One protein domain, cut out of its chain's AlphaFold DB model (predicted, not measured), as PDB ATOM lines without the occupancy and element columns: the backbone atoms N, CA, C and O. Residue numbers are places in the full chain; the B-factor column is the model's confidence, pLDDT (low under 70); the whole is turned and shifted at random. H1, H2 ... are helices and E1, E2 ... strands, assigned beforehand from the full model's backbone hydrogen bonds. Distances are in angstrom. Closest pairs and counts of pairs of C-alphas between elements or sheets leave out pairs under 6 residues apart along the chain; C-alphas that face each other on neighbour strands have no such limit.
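This is residues 73 to 124 of the 295 residues of an uncharacterized protein of Verrucomicrobia bacterium (UniProt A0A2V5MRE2). A small two-stranded hairpin, E1 and E2, crosses one long helix, H1, and packs over its residues 82 to 91, with the short helix H2 at the far end of E2. H1 makes the longest axis: its residues 73 to 78 stick out at one end, and residues 94 to 99 stick out at the other, where the chain turns back through a long loop to the hairpin. The printed part has 52 residues, with two named helices and two named strands in the order H1, E1, E2, H2; the sheet has the order E1 - E2 and is antiparallel, and the class is mixed, helices and strands. The whole is only just compact, close to loose, with a radius of gyration of the C-alphas of 11.4 A, and it is elongated, spanning 38 by 22 by 16 A.

Strand E1 is residues 108 to 112, 12.5 A from first to last C-alpha, and begins at C-alpha 108 at (4.241, 8.273, 109.863). Strand E2 is residues 115 to 119, 13.1 A long. Helix H1 is residues 73 to 95, 32.9 A long, from C-alpha 73 at (10.869, 23.945, 92.162) to C-alpha 95 at (-8.473, -0.966, 101.405). Helix H2 is residues 120 to 124, 6.7 A long, and ends at C-alpha 124 at (12.197, 13.479, 105.395).

E1 and E2 form a hairpin, antiparallel with 151 degrees between their directions. C-alphas 109 and 118 face each other at 4.7 A. N 117 and O 110, 2.8 A apart, and N 112 and O 115, 2.9 A apart, are within hydrogen-bond range. H1 and E2 have 4 pairs of C-alphas within 8 A, the closest being those of Gln 87 and Val 116 at 6.2 A. H1 and E1 have 3 such pairs, the closest being those of Ala 86 and Val 109 at 7.0 A. The closest C-alphas of E1 and H2 are those of Asp 108 and Gly 120, 6.2 A apart. H1 and H2 are near each other, with 6 pairs of C-alphas within 10 A. In H1 and H2 every O i to N i+4 pair is within hydrogen-bond range.

The two C-alphas farthest apart are those of Glu 73 and Asn 98, at 38.1 A. Without residues 73 to 78 and 94 to 99, which stand free, the body has 40 residues and spans 25 by 22 by 17 A. The link from H1 to E1, residues 96 to 107, is long; the links from E1 to E2 and from E2 to H2 are tight. The printed part has no cut, its mean pLDDT is 93.3, and no printed residue of this model is under 70.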
ATOM      1  N   GLU A  73      11.796  24.733  92.979       96.88
ATOM      2  CA  GLU A  73      10.869  23.945  92.162       96.88
ATOM      3  C   GLU A  73      11.204  22.448  92.205       96.88
ATOM      4  O   GLU A  73      10.293  21.621  92.245       96.88
ATOM      5  N   ASP A  74      12.493  22.084  92.242       98.00
ATOM      6  CA  ASP A  74      12.917  20.691  92.427       98.00
ATOM      7  C   ASP A  74      12.451  20.152  93.793       98.00
ATOM      8  O   ASP A  74      11.904  19.049  93.864       98.00
ATOM      9  N   SER A  75      12.602  20.952  94.859       96.56
ATOM     10  CA  SER A  75      12.102  20.633  96.205       96.56
ATOM     11  C   SER A  75      10.583  20.452  96.214       96.56
ATOM     12  O   SER A  75      10.087  19.382  96.570       96.56
ATOM     13  N   GLU A  76       9.830  21.445  95.731       96.31
ATOM     14  CA  GLU A  76       8.363  21.399  95.663       96.31
ATOM     15  C   GLU A  76       7.862  20.171  94.883       96.31
ATOM     16  O   GLU A  76       6.936  19.491  95.338       96.31
ATOM     17  N   ARG A  77       8.510  19.828  93.760       97.50
ATOM     18  CA  ARG A  77       8.197  18.623  92.982       97.50
ATOM     19  C   ARG A  77       8.454  17.344  93.783       97.50
ATOM     20  O   ARG A  77       7.574  16.486  93.834       97.50
ATOM     21  N   ALA A  78       9.606  17.217  94.445       97.50
ATOM     22  CA  ALA A  78       9.931  16.031  95.243       97.50
ATOM     23  C   ALA A  78       8.939  15.815  96.400       97.50
ATOM     24  O   ALA A  78       8.501  14.684  96.630       97.50
ATOM     25  N   PHE A  79       8.531  16.893  97.081       95.94
ATOM     26  CA  PHE A  79       7.487  16.849  98.109       95.94
ATOM     27  C   PHE A  79       6.138  16.398  97.535       95.94
ATOM     28  O   PHE A  79       5.498  15.511  98.099       95.94
ATOM     29  N   GLN A  80       5.704  16.974  96.410       95.56
ATOM     30  CA  GLN A  80       4.433  16.611  95.771       95.56
ATOM     31  C   GLN A  80       4.404  15.141  95.342       95.56
ATOM     32  O   GLN A  80       3.431  14.437  95.615       95.56
ATOM     33  N   GLU A  81       5.475  14.660  94.711       96.44
ATOM     34  CA  GLU A  81       5.597  13.258  94.314       96.44
ATOM     35  C   GLU A  81       5.578  12.317  95.517       96.44
ATOM     36  O   GLU A  81       4.904  11.286  95.480       96.44
ATOM     37  N   TYR A  82       6.301  12.664  96.586       96.00
ATOM     38  CA  TYR A  82       6.322  11.873  97.811       96.00
ATOM     39  C   TYR A  82       4.936  11.792  98.459       96.00
ATOM     40  O   TYR A  82       4.480  10.700  98.794       96.00
ATOM     41  N   LEU A  83       4.234  12.922  98.593       95.12
ATOM     42  CA  LEU A  83       2.890  12.961  99.174       95.12
ATOM     43  C   LEU A  83       1.885  12.159  98.340       95.12
ATOM     44  O   LEU A  83       1.068  11.431  98.904       95.12
ATOM     45  N   ALA A  84       1.962  12.251  97.009       95.31
ATOM     46  CA  ALA A  84       1.100  11.485  96.114       95.31
ATOM     47  C   ALA A  84       1.355   9.970  96.216       95.31
ATOM     48  O   ALA A  84       0.408   9.182  96.194       95.31
ATOM     49  N   ASP A  85       2.615   9.553  96.344       96.25
ATOM     50  CA  ASP A  85       2.989   8.154  96.575       96.25
ATOM     51  C   ASP A  85       2.526   7.660  97.957       96.25
ATOM     52  O   ASP A  85       1.832   6.647  98.055       96.25
ATOM     53  N   ALA A  86       2.818   8.412  99.020       95.56
ATOM     54  CA  ALA A  86       2.399   8.093 100.384       95.56
ATOM     55  C   ALA A  86       0.869   7.981 100.506       95.56
ATOM     56  O   ALA A  86       0.368   7.066 101.161       95.56
ATOM     57  N   GLN A  87       0.114   8.845  99.817       95.19
ATOM     58  CA  GLN A  87      -1.346   8.760  99.755       95.19
ATOM     59  C   GLN A  87      -1.823   7.430  99.170       95.19
ATOM     60  O   GLN A  87      -2.726   6.806  99.725       95.19
ATOM     61  N   LYS A  88      -1.225   6.991  98.056       96.00
ATOM     62  CA  LYS A  88      -1.584   5.722  97.406       96.00
ATOM     63  C   LYS A  88      -1.289   4.535  98.315       96.00
ATOM     64  O   LYS A  88      -2.141   3.663  98.458       96.00
ATOM     65  N   ARG A  89      -0.125   4.535  98.973       96.38
ATOM     66  CA  ARG A  89       0.282   3.474  99.908       96.38
ATOM     67  C   ARG A  89      -0.623   3.426 101.143       96.38
ATOM     68  O   ARG A  89      -1.039   2.346 101.552       96.38
ATOM     69  N   LEU A  90      -1.022   4.584 101.676       95.25
ATOM     70  CA  LEU A  90      -1.987   4.661 102.777       95.25
ATOM     71  C   LEU A  90      -3.369   4.133 102.360       95.25
ATOM     72  O   LEU A  90      -3.975   3.356 103.094       95.25
ATOM     73  N   GLN A  91      -3.865   4.537 101.187       95.12
ATOM     74  CA  GLN A  91      -5.149   4.063 100.660       95.12
ATOM     75  C   GLN A  91      -5.139   2.555 100.428       95.12
ATOM     76  O   GLN A  91      -6.092   1.880 100.812       95.12
ATOM     77  N   HIS A  92      -4.056   2.025  99.857       96.69
ATOM     78  CA  HIS A  92      -3.860   0.589  99.721       96.69
ATOM     79  C   HIS A  92      -3.971  -0.109 101.080       96.69
ATOM     80  O   HIS A  92      -4.789  -1.008 101.244       96.69
ATOM     81  N   ASP A  93      -3.221   0.346 102.085       95.88
ATOM     82  CA  ASP A  93      -3.174  -0.313 103.394       95.88
ATOM     83  C   ASP A  93      -4.505  -0.264 104.158       95.88
ATOM     84  O   ASP A  93      -4.737  -1.106 105.034       95.88
ATOM     85  N   GLN A  94      -5.362   0.713 103.838       93.94
ATOM     86  CA  GLN A  94      -6.733   0.834 104.341       93.94
ATOM     87  C   GLN A  94      -7.716  -0.072 103.586       93.94
ATOM     88  O   GLN A  94      -8.592  -0.670 104.209       93.94
ATOM     89  N   GLN A  95      -7.587  -0.170 102.261       96.75
ATOM     90  CA  GLN A  95      -8.473  -0.966 101.405       96.75
ATOM     91  C   GLN A  95      -8.167  -2.466 101.477       96.75
ATOM     92  O   GLN A  95      -9.086  -3.285 101.445       96.75
ATOM     93  N   PHE A  96      -6.892  -2.820 101.624       96.62
ATOM     94  CA  PHE A  96      -6.385  -4.188 101.618       96.62
ATOM     95  C   PHE A  96      -5.676  -4.502 102.946       96.62
ATOM     96  O   PHE A  96      -4.463  -4.707 102.985       96.62
ATOM     97  N   PRO A  97      -6.403  -4.562 104.081       95.00
ATOM     98  CA  PRO A  97      -5.788  -4.733 105.399       95.00
ATOM     99  C   PRO A  97      -5.061  -6.075 105.581       95.00
ATOM    100  O   PRO A  97      -4.238  -6.184 106.487       95.00
ATOM    101  N   ASN A  98      -5.362  -7.066 104.735       96.69
ATOM    102  CA  ASN A  98      -4.760  -8.401 104.758       96.69
ATOM    103  C   ASN A  98      -3.551  -8.542 103.814       96.69
ATOM    104  O   ASN A  98      -2.897  -9.583 103.829       96.69
ATOM    105  N   GLU A  99      -3.269  -7.538 102.982       96.00
ATOM    106  CA  GLU A  99      -2.098  -7.528 102.104       96.00
ATOM    107  C   GLU A  99      -0.870  -6.956 102.830       96.00
ATOM    108  O   GLU A  99      -1.011  -6.262 103.847       96.00
ATOM    109  N   PRO A 100       0.355  -7.244 102.346       95.94
ATOM    110  CA  PRO A 100       1.560  -6.634 102.887       95.94
ATOM    111  C   PRO A 100       1.449  -5.107 102.887       95.94
ATOM    112  O   PRO A 100       1.100  -4.500 101.875       95.94
ATOM    113  N   LYS A 101       1.765  -4.492 104.030       95.06
ATOM    114  CA  LYS A 101       1.718  -3.037 104.180       95.06
ATOM    115  C   LYS A 101       2.689  -2.359 103.218       95.06
ATOM    116  O   LYS A 101       3.848  -2.763 103.113       95.06
ATOM    117  N   GLN A 102       2.207  -1.322 102.543       95.50
ATOM    118  CA  GLN A 102       2.991  -0.475 101.652       95.50
ATOM    119  C   GLN A 102       3.533   0.769 102.364       95.50
ATOM    120  O   GLN A 102       4.548   1.327 101.934       95.50
ATOM    121  N   ILE A 103       2.905   1.226 103.453       94.19
ATOM    122  CA  ILE A 103       3.532   2.221 104.331       94.19
ATOM    123  C   ILE A 103       4.809   1.619 104.916       94.19
ATOM    124  O   ILE A 103       4.818   0.491 105.419       94.19
ATOM    125  N   ARG A 104       5.918   2.354 104.790       90.75
ATOM    126  CA  ARG A 104       7.235   1.837 105.155       90.75
ATOM    127  C   ARG A 104       7.328   1.739 106.679       90.75
ATOM    128  O   ARG A 104       6.783   2.590 107.384       90.75
ATOM    129  N   PRO A 105       8.048   0.746 107.222       88.06
ATOM    130  CA  PRO A 105       8.307   0.692 108.655       88.06
ATOM    131  C   PRO A 105       8.921   2.006 109.169       88.06
ATOM    132  O   PRO A 105       9.911   2.485 108.621       88.06
ATOM    133  N   GLY A 106       8.328   2.581 110.220       87.12
ATOM    134  CA  GLY A 106       8.774   3.843 110.825       87.12
ATOM    135  C   GLY A 106       8.340   5.114 110.084       87.12
ATOM    136  O   GLY A 106       8.672   6.211 110.527       87.12
ATOM    137  N   GLU A 107       7.610   4.987 108.978       91.44
ATOM    138  CA  GLU A 107       6.976   6.111 108.300       91.44
ATOM    139  C   GLU A 107       5.658   6.464 108.994       91.44
ATOM    140  O   GLU A 107       4.838   5.590 109.280       91.44
ATOM    141  N   ASP A 108       5.457   7.752 109.254       91.44
ATOM    142  CA  ASP A 108       4.241   8.273 109.863       91.44
ATOM    143  C   ASP A 108       3.429   9.021 108.798       91.44
ATOM    144  O   ASP A 108       3.798  10.120 108.373       91.44
ATOM    145  N   VAL A 109       2.363   8.373 108.314       92.44
ATOM    146  CA  VAL A 109       1.479   8.885 107.259       92.44
ATOM    147  C   VAL A 109       0.033   8.772 107.715       92.44
ATOM    148  O   VAL A 109      -0.499   7.676 107.918       92.44
ATOM    149  N   HIS A 110      -0.634   9.915 107.807       90.62
ATOM    150  CA  HIS A 110      -2.019  10.000 108.244       90.62
ATOM    151  C   HIS A 110      -2.828  10.940 107.353       90.62
ATOM    152  O   HIS A 110      -2.288  11.759 106.611       90.62
ATOM    153  N   MET A 111      -4.153  10.806 107.407       88.81
ATOM    154  CA  MET A 111      -5.073  11.685 106.693       88.81
ATOM    155  C   MET A 111      -5.756  12.624 107.689       88.81
ATOM    156  O   MET A 111      -6.401  12.166 108.630       88.81
ATOM    157  N   THR A 112      -5.635  13.930 107.461       86.81
ATOM    158  CA  THR A 112      -6.239  14.989 108.282       86.81
ATOM    159  C   THR A 112      -6.905  15.994 107.352       86.81
ATOM    160  O   THR A 112      -6.275  16.467 106.410       86.81
ATOM    161  N   ASP A 113      -8.188  16.293 107.567       84.25
ATOM    162  CA  ASP A 113      -8.976  17.219 106.734       84.25
ATOM    163  C   ASP A 113      -8.899  16.917 105.221       84.25
ATOM    164  O   ASP A 113      -8.712  17.807 104.389       84.25
ATOM    165  N   ASN A 114      -9.002  15.631 104.853       83.56
ATOM    166  CA  ASN A 114      -8.832  15.122 103.481       83.56
ATOM    167  C   ASN A 114      -7.467  15.436 102.832       83.56
ATOM    168  O   ASN A 114      -7.323  15.339 101.610       83.56
ATOM    169  N   ARG A 115      -6.447  15.778 103.625       84.75
ATOM    170  CA  ARG A 115      -5.064  15.961 103.174       84.75
ATOM    171  C   ARG A 115      -4.151  14.937 103.829       84.75
ATOM    172  O   ARG A 115      -4.327  14.586 104.993       84.75
ATOM    173  N   VAL A 116      -3.169  14.462 103.070       89.00
ATOM    174  CA  VAL A 116      -2.122  13.597 103.613       89.00
ATOM    175  C   VAL A 116      -1.152  14.446 104.420       89.00
ATOM    176  O   VAL A 116      -0.650  15.458 103.930       89.00
ATOM    177  N   GLN A 117      -0.909  14.027 105.653       89.06
ATOM    178  CA  GLN A 117       0.130  14.554 106.520       89.06
ATOM    179  C   GLN A 117       1.199  13.484 106.701       89.06
ATOM    180  O   GLN A 117       0.888  12.304 106.873       89.06
ATOM    181  N   VAL A 118       2.453  13.915 106.634       89.06
ATOM    182  CA  VAL A 118       3.623  13.055 106.793       89.06
ATOM    183  C   VAL A 118       4.530  13.654 107.849       89.06
ATOM    184  O   VAL A 118       4.724  14.871 107.889       89.06
ATOM    185  N   SER A 119       5.063  12.804 108.717       88.81
ATOM    186  CA  SER A 119       5.947  13.219 109.796       88.81
ATOM    187  C   SER A 119       7.080  12.209 109.996       88.81
ATOM    188  O   SER A 119       7.086  11.112 109.430       88.81
ATOM    189  N   GLY A 120       8.085  12.606 110.774       89.56
ATOM    190  CA  GLY A 120       9.191  11.735 111.146       89.56
ATOM    191  C   GLY A 120      10.327  11.650 110.125       89.56
ATOM    192  O   GLY A 120      10.242  12.064 108.968       89.56
ATOM    193  N   GLN A 121      11.442  11.094 110.598       90.94
ATOM    194  CA  GLN A 121      12.708  11.048 109.867       90.94
ATOM    195  C   GLN A 121      12.623  10.231 108.572       90.94
ATOM    196  O   GLN A 121      13.240  10.609 107.580       90.94
ATOM    197  N   VAL A 122      11.855   9.135 108.548       92.00
ATOM    198  CA  VAL A 122      11.744   8.262 107.364       92.00
ATOM    199  C   VAL A 122      11.174   9.024 106.166       92.00
ATOM    200  O   VAL A 122      11.694   8.892 105.059       92.00
ATOM    201  N   ALA A 123      10.162   9.865 106.392       93.94
ATOM    202  CA  ALA A 123       9.567  10.679 105.341       93.94
ATOM    203  C   ALA A 123      10.533  11.745 104.820       93.94
ATOM    204  O   ALA A 123      10.738  11.868 103.612       93.94
ATOM    205  N   VAL A 124      11.192  12.461 105.737       94.25
ATOM    206  CA  VAL A 124      12.197  13.479 105.395       94.25
ATOM    207  C   VAL A 124      13.333  12.868 104.573       94.25
ATOM    208  O   VAL A 124      13.699  13.407 103.530       94.25
TER     209      VAL A 124